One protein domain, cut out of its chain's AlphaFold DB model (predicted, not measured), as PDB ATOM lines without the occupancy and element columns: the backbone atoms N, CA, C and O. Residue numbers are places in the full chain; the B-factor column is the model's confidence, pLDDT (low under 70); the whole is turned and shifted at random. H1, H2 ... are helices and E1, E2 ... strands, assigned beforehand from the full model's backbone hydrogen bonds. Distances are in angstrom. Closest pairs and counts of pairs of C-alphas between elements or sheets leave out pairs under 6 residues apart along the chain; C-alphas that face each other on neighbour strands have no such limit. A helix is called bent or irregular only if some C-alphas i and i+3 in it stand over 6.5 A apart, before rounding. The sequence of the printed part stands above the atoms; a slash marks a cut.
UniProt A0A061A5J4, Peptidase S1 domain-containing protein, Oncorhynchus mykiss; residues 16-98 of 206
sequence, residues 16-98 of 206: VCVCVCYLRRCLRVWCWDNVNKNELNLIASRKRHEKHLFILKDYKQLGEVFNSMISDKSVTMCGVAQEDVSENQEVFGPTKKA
ATOM      1  N   VAL A  16     -12.114  19.804 -45.777       38.00
ATOM      2  CA  VAL A  16     -12.165  18.365 -45.558       38.00
ATOM      3  C   VAL A  16     -13.198  17.851 -46.541       38.00
ATOM      4  O   VAL A  16     -14.383  17.732 -46.245       38.00
ATOM      5  N   CYS A  17     -12.725  17.536 -47.747       37.06
ATOM      6  CA  CYS A  17     -13.299  16.424 -48.478       37.06
ATOM      7  C   CYS A  17     -13.054  15.218 -47.572       37.06
ATOM      8  O   CYS A  17     -12.035  14.539 -47.689       37.06
ATOM      9  N   VAL A  18     -13.923  15.014 -46.578       36.19
ATOM     10  CA  VAL A  18     -13.874  13.780 -45.823       36.19
ATOM     11  C   VAL A  18     -14.417  12.754 -46.805       36.19
ATOM     12  O   VAL A  18     -15.617  12.496 -46.875       36.19
ATOM     13  N   CYS A  19     -13.518  12.195 -47.615       35.84
ATOM     14  CA  CYS A  19     -13.707  10.878 -48.184       35.84
ATOM     15  C   CYS A  19     -13.698   9.936 -46.978       35.84
ATOM     16  O   CYS A  19     -12.704   9.275 -46.687       35.84
ATOM     17  N   VAL A  20     -14.783   9.941 -46.197       39.22
ATOM     18  CA  VAL A  20     -14.991   8.916 -45.188       39.22
ATOM     19  C   VAL A  20     -15.287   7.673 -46.000       39.22
ATOM     20  O   VAL A  20     -16.431   7.415 -46.355       39.22
ATOM     21  N   CYS A  21     -14.246   6.917 -46.334       37.34
ATOM     22  CA  CYS A  21     -14.373   5.557 -46.828       37.34
ATOM     23  C   CYS A  21     -14.819   4.648 -45.676       37.34
ATOM     24  O   CYS A  21     -14.169   3.654 -45.370       37.34
ATOM     25  N   TYR A  22     -15.942   4.961 -45.031       42.41
ATOM     26  CA  TYR A  22     -16.672   3.943 -44.295       42.41
ATOM     27  C   TYR A  22     -17.285   3.032 -45.360       42.41
ATOM     28  O   TYR A  22     -17.829   3.509 -46.359       42.41
ATOM     29  N   LEU A  23     -17.208   1.710 -45.197       46.88
ATOM     30  CA  LEU A  23     -17.995   0.780 -46.024       46.88
ATOM     31  C   LEU A  23     -17.680   0.732 -47.537       46.88
ATOM     32  O   LEU A  23     -18.551   0.351 -48.317       46.88
ATOM     33  N   ARG A  24     -16.472   1.105 -47.998       44.81
ATOM     34  CA  ARG A  24     -16.165   1.265 -49.447       44.81
ATOM     35  C   ARG A  24     -17.095   2.267 -50.163       44.81
ATOM     36  O   ARG A  24     -17.318   2.167 -51.372       44.81
ATOM     37  N   ARG A  25     -17.674   3.224 -49.432       51.06
ATOM     38  CA  ARG A  25     -18.504   4.303 -49.979       51.06
ATOM     39  C   ARG A  25     -17.738   5.616 -49.844       51.06
ATOM     40  O   ARG A  25     -17.535   6.088 -48.737       51.06
ATOM     41  N   CYS A  26     -17.294   6.190 -50.960       46.41
ATOM     42  CA  CYS A  26     -16.660   7.509 -50.953       46.41
ATOM     43  C   CYS A  26     -17.736   8.587 -50.838       46.41
ATOM     44  O   CYS A  26     -18.552   8.747 -51.748       46.41
ATOM     45  N   LEU A  27     -17.723   9.328 -49.733       51.91
ATOM     46  CA  LEU A  27     -18.589  10.482 -49.530       51.91
ATOM     47  C   LEU A  27     -17.907  11.798 -49.882       51.91
ATOM     48  O   LEU A  27     -16.691  11.941 -49.781       51.91
ATOM     49  N   ARG A  28     -18.734  12.781 -50.249       56.88
ATOM     50  CA  ARG A  28     -18.348  14.191 -50.299       56.88
ATOM     51  C   ARG A  28     -19.324  14.991 -49.436       56.88
ATOM     52  O   ARG A  28     -20.472  15.200 -49.827       56.88
ATOM     53  N   VAL A  29     -18.869  15.399 -48.256       57.47
ATOM     54  CA  VAL A  29     -19.614  16.270 -47.335       57.47
ATOM     55  C   VAL A  29     -19.079  17.691 -47.470       57.47
ATOM     56  O   VAL A  29     -17.866  17.884 -47.531       57.47
ATOM     57  N   TRP A  30     -19.978  18.674 -47.518       60.19
ATOM     58  CA  TRP A  30     -19.632  20.090 -47.645       60.19
ATOM     59  C   TRP A  30     -20.341  20.902 -46.558       60.19
ATOM     60  O   TRP A  30     -21.538  20.718 -46.327       60.19
ATOM     61  N   CYS A  31     -19.604  21.804 -45.910       55.19
ATOM     62  CA  CYS A  31     -20.111  22.705 -44.874       55.19
ATOM     63  C   CYS A  31     -19.671  24.132 -45.226       55.19
ATOM     64  O   CYS A  31     -18.514  24.486 -45.000       55.19
ATOM     65  N   TRP A  32     -20.548  24.914 -45.864       62.62
ATOM     66  CA  TRP A  32     -20.311  26.326 -46.196       62.62
ATOM     67  C   TRP A  32     -21.629  27.032 -46.565       62.62
ATOM     68  O   TRP A  32     -22.544  26.385 -47.074       62.62
ATOM     69  N   ASP A  33     -21.715  28.351 -46.364       59.84
ATOM     70  CA  ASP A  33     -22.939  29.137 -46.618       59.84
ATOM     71  C   ASP A  33     -23.240  29.332 -48.118       59.84
ATOM     72  O   ASP A  33     -24.396  29.389 -48.535       59.84
ATOM     73  N   ASN A  34     -22.196  29.365 -48.951       66.75
ATOM     74  CA  ASN A  34     -22.263  29.571 -50.405       66.75
ATOM     75  C   ASN A  34     -21.700  28.368 -51.178       66.75
ATOM     76  O   ASN A  34     -20.534  28.369 -51.572       66.75
ATOM     77  N   VAL A  35     -22.519  27.336 -51.395       78.44
ATOM     78  CA  VAL A  35     -22.125  26.128 -52.145       78.44
ATOM     79  C   VAL A  35     -22.930  25.984 -53.434       78.44
ATOM     80  O   VAL A  35     -24.163  26.034 -53.408       78.44
ATOM     81  N   ASN A  36     -22.254  25.740 -54.564       83.31
ATOM     82  CA  ASN A  36     -22.915  25.470 -55.843       83.31
ATOM     83  C   ASN A  36     -23.481  24.039 -55.868       83.31
ATOM     84  O   ASN A  36     -22.791  23.065 -56.169       83.31
ATOM     85  N   LYS A  37     -24.773  23.910 -55.550       83.06
ATOM     86  CA  LYS A  37     -25.460  22.613 -55.445       83.06
ATOM     87  C   LYS A  37     -25.455  21.822 -56.755       83.06
ATOM     88  O   LYS A  37     -25.410  20.594 -56.712       83.06
ATOM     89  N   ASN A  38     -25.500  22.511 -57.894       85.06
ATOM     90  CA  ASN A  38     -25.595  21.876 -59.206       85.06
ATOM     91  C   ASN A  38     -24.292  21.156 -59.551       85.06
ATOM     92  O   ASN A  38     -24.327  19.974 -59.879       85.06
ATOM     93  N   GLU A  39     -23.149  21.820 -59.376       86.19
ATOM     94  CA  GLU A  39     -21.829  21.213 -59.593       86.19
ATOM     95  C   GLU A  39     -21.576  20.040 -58.648       86.19
ATOM     96  O   GLU A  39     -21.147  18.965 -59.071       86.19
ATOM     97  N   LEU A  40     -21.920  20.199 -57.367       84.06
ATOM     98  CA  LEU A  40     -21.747  19.127 -56.392       84.06
ATOM     99  C   LEU A  40     -22.595  17.892 -56.708       84.06
ATOM    100  O   LEU A  40     -22.151  16.762 -56.504       84.06
ATOM    101  N   ASN A  41     -23.801  18.089 -57.239       83.38
ATOM    102  CA  ASN A  41     -24.680  16.998 -57.648       83.38
ATOM    103  C   ASN A  41     -24.236  16.308 -58.954       83.38
ATOM    104  O   ASN A  41     -24.696  15.199 -59.246       83.38
ATOM    105  N   LEU A  42     -23.361  16.945 -59.745       86.25
ATOM    106  CA  LEU A  42     -22.726  16.328 -60.915       86.25
ATOM    107  C   LEU A  42     -21.587  15.383 -60.512       86.25
ATOM    108  O   LEU A  42     -21.417  14.343 -61.139       86.25
ATOM    109  N   ILE A  43     -20.842  15.705 -59.449       84.56
ATOM    110  CA  ILE A  43     -19.695  14.898 -58.986       84.56
ATOM    111  C   ILE A  43     -20.043  13.876 -57.893       84.56
ATOM    112  O   ILE A  43     -19.210  13.031 -57.544       84.56
ATOM    113  N   ALA A  44     -21.233  13.970 -57.298       84.25
ATOM    114  CA  ALA A  44     -21.704  13.021 -56.298       84.25
ATOM    115  C   ALA A  44     -22.126  11.696 -56.952       84.25
ATOM    116  O   ALA A  44     -22.830  11.670 -57.963       84.25
ATOM    117  N   SER A  45     -21.729  10.579 -56.337       81.88
ATOM    118  CA  SER A  45     -22.116   9.243 -56.798       81.88
ATOM    119  C   SER A  45     -23.638   9.067 -56.780       81.88
ATOM    120  O   SER A  45     -24.312   9.484 -55.841       81.88
ATOM    121  N   ARG A  46     -24.196   8.391 -57.790       80.81
ATOM    122  CA  ARG A  46     -25.630   8.074 -57.854       80.81
ATOM    123  C   ARG A  46     -25.828   6.571 -57.735       80.81
ATOM    124  O   ARG A  46     -25.490   5.821 -58.644       80.81
ATOM    125  N   LYS A  47     -26.372   6.128 -56.602       80.00
ATOM    126  CA  LYS A  47     -26.723   4.725 -56.348       80.00
ATOM    127  C   LYS A  47     -28.175   4.634 -55.895       80.00
ATOM    128  O   LYS A  47     -28.667   5.495 -55.170       80.00
ATOM    129  N   ARG A  48     -28.879   3.591 -56.346       80.69
ATOM    130  CA  ARG A  48     -30.294   3.380 -56.015       80.69
ATOM    131  C   ARG A  48     -30.449   3.246 -54.494       80.69
ATOM    132  O   ARG A  48     -29.760   2.433 -53.885       80.69
ATOM    133  N   HIS A  49     -31.366   4.016 -53.908       78.12
ATOM    134  CA  HIS A  49     -31.634   4.057 -52.461       78.12
ATOM    135  C   HIS A  49     -30.463   4.540 -51.579       78.12
ATOM    136  O   HIS A  49     -30.452   4.260 -50.384       78.12
ATOM    137  N   GLU A  50     -29.497   5.283 -52.129       75.25
ATOM    138  CA  GLU A  50     -28.411   5.896 -51.355       75.25
ATOM    139  C   GLU A  50     -28.286   7.391 -51.676       75.25
ATOM    140  O   GLU A  50     -28.345   7.798 -52.837       75.25
ATOM    141  N   LYS A  51     -28.059   8.212 -50.646       80.94
ATOM    142  CA  LYS A  51     -27.753   9.639 -50.787       80.94
ATOM    143  C   LYS A  51     -26.252   9.848 -50.586       80.94
ATOM    144  O   LYS A  51     -25.696   9.369 -49.607       80.94
ATOM    145  N   HIS A  52     -25.610  10.551 -51.520       80.75
ATOM    146  CA  HIS A  52     -24.152  10.777 -51.533       80.75
ATOM    147  C   HIS A  52     -23.763  12.262 -51.492       80.75
ATOM    148  O   HIS A  52     -22.580  12.578 -51.398       80.75
ATOM    149  N   LEU A  53     -24.746  13.166 -51.553       84.56
ATOM    150  CA  LEU A  53     -24.557  14.609 -51.415       84.56
ATOM    151  C   LEU A  53     -25.293  15.105 -50.173       84.56
ATOM    152  O   LEU A  53     -26.518  14.997 -50.081       84.56
ATOM    153  N   PHE A  54     -24.536  15.688 -49.250       83.81
ATOM    154  CA  PHE A  54     -25.049  16.311 -48.036       83.81
ATOM    155  C   PHE A  54     -24.476  17.722 -47.943       83.81
ATOM    156  O   PHE A  54     -23.269  17.916 -48.084       83.81
ATOM    157  N   ILE A  55     -25.360  18.694 -47.744       82.38
ATOM    158  CA  ILE A  55     -25.006  20.101 -47.566       82.38
ATOM    159  C   ILE A  55     -25.467  20.466 -46.168       82.38
ATOM    160  O   ILE A  55     -26.667  20.416 -45.893       82.38
ATOM    161  N   LEU A  56     -24.507  20.759 -45.299       80.12
ATOM    162  CA  LEU A  56     -24.751  21.011 -43.884       80.12
ATOM    163  C   LEU A  56     -24.724  22.511 -43.623       80.12
ATOM    164  O   LEU A  56     -23.878  23.210 -44.179       80.12
ATOM    165  N   LYS A  57     -25.640  22.993 -42.778       77.50
ATOM    166  CA  LYS A  57     -25.601  24.389 -42.306       77.50
ATOM    167  C   LYS A  57     -24.544  24.580 -41.218       77.50
ATOM    168  O   LYS A  57     -23.937  25.637 -41.129       77.50
ATOM    169  N   ASP A  58     -24.325  23.551 -40.403       78.12
ATOM    170  CA  ASP A  58     -23.356  23.544 -39.312       78.12
ATOM    171  C   ASP A  58     -22.807  22.124 -39.073       78.12
ATOM    172  O   ASP A  58     -23.318  21.135 -39.608       78.12
ATOM    173  N   TYR A  59     -21.758  22.022 -38.251       78.38
ATOM    174  CA  TYR A  59     -21.116  20.748 -37.918       78.38
ATOM    175  C   TYR A  59     -21.953  19.852 -36.995       78.38
ATOM    176  O   TYR A  59     -21.718  18.648 -36.954       78.38
ATOM    177  N   LYS A  60     -22.929  20.398 -36.263       77.81
ATOM    178  CA  LYS A  60     -23.799  19.625 -35.370       77.81
ATOM    179  C   LYS A  60     -24.644  18.633 -36.172       77.81
ATOM    180  O   LYS A  60     -24.871  17.516 -35.724       77.81
ATOM    181  N   GLN A  61     -24.993  18.973 -37.415       77.31
ATOM    182  CA  GLN A  61     -25.744  18.100 -38.336       77.31
ATOM    183  C   GLN A  61     -24.966  16.853 -38.788       77.31
ATOM    184  O   GLN A  61     -25.540  15.934 -39.376       77.31
ATOM    185  N   LEU A  62     -23.652  16.811 -38.554       82.88
ATOM    186  CA  LEU A  62     -22.785  15.763 -39.079       82.88
ATOM    187  C   LEU A  62     -23.132  14.374 -38.515       82.88
ATOM    188  O   LEU A  62     -23.139  13.402 -39.271       82.88
ATOM    189  N   GLY A  63     -23.484  14.281 -37.228       81.31
ATOM    190  CA  GLY A  63     -23.863  13.012 -36.591       81.31
ATOM    191  C   GLY A  63     -25.114  12.382 -37.210       81.31
ATOM    192  O   GLY A  63     -25.158  11.180 -37.469       81.31
ATOM    193  N   GLU A  64     -26.116  13.192 -37.550       80.19
ATOM    194  CA  GLU A  64     -27.333  12.703 -38.212       80.19
ATOM    195  C   GLU A  64     -27.062  12.216 -39.629       80.19
ATOM    196  O   GLU A  64     -27.593  11.196 -40.077       80.19
ATOM    197  N   VAL A  65     -26.201  12.946 -40.328       82.25
ATOM    198  CA  VAL A  65     -25.765  12.609 -41.674       82.25
ATOM    199  C   VAL A  65     -25.034  11.272 -41.640       82.25
ATOM    200  O   VAL A  65     -25.411  10.386 -42.407       82.25
ATOM    201  N   PHE A  66     -24.117  11.053 -40.692       81.75
ATOM    202  CA  PHE A  66     -23.502   9.742 -40.467       81.75
ATOM    203  C   PHE A  66     -24.534   8.654 -40.171       81.75
ATOM    204  O   PHE A  66     -24.550   7.638 -40.864       81.75
ATOM    205  N   ASN A  67     -25.459   8.888 -39.237       82.00
ATOM    206  CA  ASN A  67     -26.512   7.929 -38.897       82.00
ATOM    207  C   ASN A  67     -27.384   7.547 -40.105       82.00
ATOM    208  O   ASN A  67     -27.797   6.394 -40.220       82.00
ATOM    209  N   SER A  68     -27.627   8.475 -41.037       78.50
ATOM    210  CA  SER A  68     -28.385   8.213 -42.270       78.50
ATOM    211  C   SER A  68     -27.637   7.353 -43.298       78.50
ATOM    212  O   SER A  68     -28.260   6.742 -44.167       78.50
ATOM    213  N   MET A  69     -26.304   7.293 -43.215       75.81
ATOM    214  CA  MET A  69     -25.463   6.516 -44.133       75.81
ATOM    215  C   MET A  69     -25.291   5.064 -43.699       75.81
ATOM    216  O   MET A  69     -25.006   4.201 -44.543       75.81
ATOM    217  N   ILE A  70     -25.420   4.788 -42.399       74.94
ATOM    218  CA  ILE A  70     -25.248   3.440 -41.876       74.94
ATOM    219  C   ILE A  70     -26.428   2.590 -42.363       74.94
ATOM    220  O   ILE A  70     -27.591   2.874 -42.090       74.94
ATOM    221  N   SER A  71     -26.128   1.540 -43.125       68.62
ATOM    222  CA  SER A  71     -27.145   0.655 -43.693       68.62
ATOM    223  C   SER A  71     -27.353  -0.580 -42.825       68.62
ATOM    224  O   SER A  71     -26.396  -1.205 -42.371       68.62
ATOM    225  N   ASP A  72     -28.605  -1.019 -42.706       61.19
ATOM    226  CA  ASP A  72     -28.941  -2.318 -42.121       61.19
ATOM    227  C   ASP A  72     -28.320  -3.498 -42.858       61.19
ATOM    228  O   ASP A  72     -28.122  -4.540 -42.260       61.19
ATOM    229  N   LYS A  73     -27.960  -3.358 -44.137       61.84
ATOM    230  CA  LYS A  73     -27.392  -4.464 -44.922       61.84
ATOM    231  C   LYS A  73     -25.930  -4.761 -44.589       61.84
ATOM    232  O   LYS A  73     -25.419  -5.793 -45.007       61.84
ATOM    233  N   SER A  74     -25.262  -3.901 -43.817       59.62
ATOM    234  CA  SER A  74     -23.888  -4.124 -43.362       59.62
ATOM    235  C   SER A  74     -23.814  -4.852 -42.017       59.62
ATOM    236  O   SER A  74     -22.918  -4.578 -41.218       59.62
ATOM    237  N   VAL A  75     -24.759  -5.764 -41.746       60.19
ATOM    238  CA  VAL A  75     -24.784  -6.620 -40.540       60.19
ATOM    239  C   VAL A  75     -23.481  -7.413 -40.375       60.19
ATOM    240  O   VAL A  75     -23.150  -7.830 -39.277       60.19
ATOM    241  N   THR A  76     -22.727  -7.599 -41.459       64.88
ATOM    242  CA  THR A  76     -21.465  -8.340 -41.486       64.88
ATOM    243  C   THR A  76     -20.243  -7.549 -41.017       64.88
ATOM    244  O   THR A  76     -19.173  -8.137 -40.898       64.88
ATOM    245  N   MET A  77     -20.354  -6.245 -40.745       77.31
ATOM    246  CA  MET A  77     -19.216  -5.453 -40.270       77.31
ATOM    247  C   MET A  77     -19.205  -5.267 -38.756       77.31
ATOM    248  O   MET A  77     -20.252  -5.070 -38.138       77.31
ATOM    249  N   CYS A  78     -17.998  -5.257 -38.194       86.44
ATOM    250  CA  CYS A  78     -17.736  -4.941 -36.798       86.44
ATOM    251  C   CYS A  78     -17.555  -3.430 -36.567       86.44
ATOM    252  O   CYS A  78     -17.345  -2.672 -37.515       86.44
ATOM    253  N   GLY A  79     -17.680  -2.983 -35.316       87.31
ATOM    254  CA  GLY A  79     -17.304  -1.622 -34.905       87.31
ATOM    255  C   GLY A  79     -18.194  -0.501 -35.453       87.31
ATOM    256  O   GLY A  79     -17.756   0.640 -35.588       87.31
ATOM    257  N   VAL A  80     -19.447  -0.809 -35.797       86.81
ATOM    258  CA  VAL A  80     -20.413   0.177 -36.304       86.81
ATOM    259  C   VAL A  80     -21.408   0.554 -35.216       86.81
ATOM    260  O   VAL A  80     -22.168  -0.299 -34.754       86.81
ATOM    261  N   ALA A  81     -21.453   1.838 -34.875       87.81
ATOM    262  CA  ALA A  81     -22.409   2.431 -33.949       87.81
ATOM    263  C   ALA A  81     -23.028   3.699 -34.542       87.81
ATOM    264  O   ALA A  81     -22.505   4.263 -35.501       87.81
ATOM    265  N   GLN A  82     -24.158   4.116 -33.978       87.19
ATOM    266  CA  GLN A  82     -24.754   5.412 -34.284       87.19
ATOM    267  C   GLN A  82     -24.118   6.511 -33.432       87.19
ATOM    268  O   GLN A  82     -23.766   6.268 -32.281       87.19
ATOM    269  N   GLU A  83     -24.037   7.715 -33.984       85.62
ATOM    270  CA  GLU A  83     -23.657   8.926 -33.262       85.62
ATOM    271  C   GLU A  83     -24.798   9.390 -32.354       85.62
ATOM    272  O   GLU A  83     -25.977   9.290 -32.723       85.62
ATOM    273  N   ASP A  84     -24.448   9.917 -31.182       85.06
ATOM    274  CA  ASP A  84     -25.412  10.579 -30.309       85.06
ATOM    275  C   ASP A  84     -25.784  11.939 -30.909       85.06
ATOM    276  O   ASP A  84     -24.931  12.791 -31.141       85.06
ATOM    277  N   VAL A  85     -27.070  12.118 -31.197       81.81
ATOM    278  CA  VAL A  85     -27.622  13.336 -31.808       81.81
ATOM    279  C   VAL A  85     -28.689  13.971 -30.919       81.81
ATOM    280  O   VAL A  85     -29.481  14.785 -31.387       81.81
ATOM    281  N   SER A  86     -28.732  13.593 -29.638       75.62
ATOM    282  CA  SER A  86     -29.707  14.102 -28.666       75.62
ATOM    283  C   SER A  86     -29.695  15.634 -28.551       75.62
ATOM    284  O   SER A  86     -30.753  16.249 -28.445       75.62
ATOM    285  N   GLU A  87     -28.526  16.260 -28.684       70.19
ATOM    286  CA  GLU A  87     -28.353  17.720 -28.649       70.19
ATOM    287  C   GLU A  87     -28.935  18.459 -29.874       70.19
ATOM    288  O   GLU A  87     -29.088  19.679 -29.843       70.19
ATOM    289  N   ASN A  88     -29.303  17.748 -30.949       68.38
ATOM    290  CA  ASN A  88     -29.805  18.338 -32.201       68.38
ATOM    291  C   ASN A  88     -31.336  18.331 -32.324       68.38
ATOM    292  O   ASN A  88     -31.879  18.695 -33.372       68.38
ATOM    293  N   GLN A  89     -32.039  17.935 -31.259       66.06
ATOM    294  CA  GLN A  89     -33.495  17.768 -31.240       66.06
ATOM    295  C   GLN A  89     -34.269  19.011 -31.694       66.06
ATOM    296  O   GLN A  89     -35.298  18.903 -32.359       66.06
ATOM    297  N   GLU A  90     -33.768  20.199 -31.365       60.03
ATOM    298  CA  GLU A  90     -34.409  21.465 -31.730       60.03
ATOM    299  C   GLU A  90     -34.334  21.767 -33.237       60.03
ATOM    300  O   GLU A  90     -35.191  22.472 -33.765       60.03
ATOM    301  N   VAL A  91     -33.342  21.221 -33.951       64.00
ATOM    302  CA  VAL A  91     -33.074  21.538 -35.367       64.00
ATOM    303  C   VAL A  91     -33.781  20.571 -36.322       64.00
ATOM    304  O   VAL A  91     -34.206  20.980 -37.404       64.00
ATOM    305  N   PHE A  92     -33.936  19.303 -35.931       62.09
ATOM    306  CA  PHE A  92     -34.452  18.237 -36.803       62.09
ATOM    307  C   PHE A  92     -35.737  17.561 -36.300       62.09
ATOM    308  O   PHE A  92     -36.271  16.675 -36.974       62.09
ATOM    309  N   GLY A  93     -36.280  18.000 -35.161       63.47
ATOM    310  CA  GLY A  93     -37.465  17.406 -34.539       63.47
ATOM    311  C   GLY A  93     -37.114  16.273 -33.562       63.47
ATOM    312  O   GLY A  93     -35.961  16.149 -33.149       63.47
ATOM    313  N   PRO A  94     -38.091  15.446 -33.133       58.03
ATOM    314  CA  PRO A  94     -37.879  14.459 -32.074       58.03
ATOM    315  C   PRO A  94     -36.707  13.530 -32.402       58.03
ATOM    316  O   PRO A  94     -36.676  12.874 -33.448       58.03
ATOM    317  N   THR A  95     -35.740  13.474 -31.486       59.03
ATOM    318  CA  THR A  95     -34.510  12.709 -31.657       59.03
ATOM    319  C   THR A  95     -34.829  11.230 -31.768       59.03
ATOM    320  O   THR A  95     -35.477  10.618 -30.915       59.03
ATOM    321  N   LYS A  96     -34.357  10.620 -32.857       64.12
ATOM    322  CA  LYS A  96     -34.331   9.166 -32.945       64.12
ATOM    323  C   LYS A  96     -33.266   8.671 -31.982       64.12
ATOM    324  O   LYS A  96     -32.110   9.073 -32.045       64.12
ATOM    325  N   LYS A  97     -33.685   7.773 -31.104       72.69
ATOM    326  CA  LYS A  97     -32.838   7.059 -30.156       72.69
ATOM    327  C   LYS A  97     -31.601   6.475 -30.847       72.69
ATOM    328  O   LYS A  97     -31.747   5.624 -31.726       72.69
ATOM    329  N   ALA A  98     -30.419   6.929 -30.437       80.06
ATOM    330  CA  ALA A  98     -29.144   6.479 -30.977       80.06
ATOM    331  C   ALA A  98     -28.620   5.248 -30.221       80.06
ATOM    332  O   ALA A  98     -28.655   5.180 -28.991       80.06
TER     333      ALA A  98
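Overview. This is residues 16 to 98 of the 206 residues of the protein "Peptidase S1 domain-containing protein" of Oncorhynchus mykiss (UniProt A0A061A5J4). The model has little regular structure: a parallel sheet of two short strands, E1 and E2, lies between H1 and H2, with H3 beyond H2 and long loops around. The printed part has 83 residues, 33 of them in named elements, in the order E1, H1, E2, H2, H3, mixed in class. It is compact, with a radius of gyration of the C-alphas of 13.6 A and spans of 33 by 33 by 23 A.

Along the chain. E1, residues 28 to 31, begins at C-alpha (-18.348, 14.191, -50.299). H1 is residues 37 to 43, E2 53 to 56. H2, residues 59 to 69, is 16.1 A long and only just irregular: C-alphas 60 and 63 are 6.7 A apart. H3, residues 86 to 92, is irregular, C-alphas 87 and 90 being 7.8 A apart; it ends at C-alpha 92 at (-34.452, 18.237, -36.803).

Arrangement. E1 and E2 are parallel at 18 degrees; N 56 and O 30 are within hydrogen-bond range, 3.1 A. E1, H1 and E2 form a strand-helix-strand unit, parallel neighbour strands joined through a helix, its crossover right-handed. The closest C-alphas of H1 and E2, Asn 41 and Leu 53, are 6.7 A apart; those of E2 and H2, Leu 56 and Leu 62, 7.4 A. H2 and H3 are close but not clearly touching, Lys 60 to Asn 88 being the closest C-alphas at 6.9 A, and about perpendicular at 89 degrees. H1 is apart from H2 and H3. Every O i to N i+4 pair is within range in H1, 5 of 7 in H2 and 1 of 3 in H3, which has 1 of 4 O i to N i+3 pairs.

Size, cuts and confidence. The farthest C-alphas, Asn 34 and Thr 76, are 39.0 A apart. The printed part has no cut; the link from H2 to H3 is long. Mean pLDDT of the printed part is 70.5, under 70 at residues 16 to 34, 71 to 76 and 88 to 96.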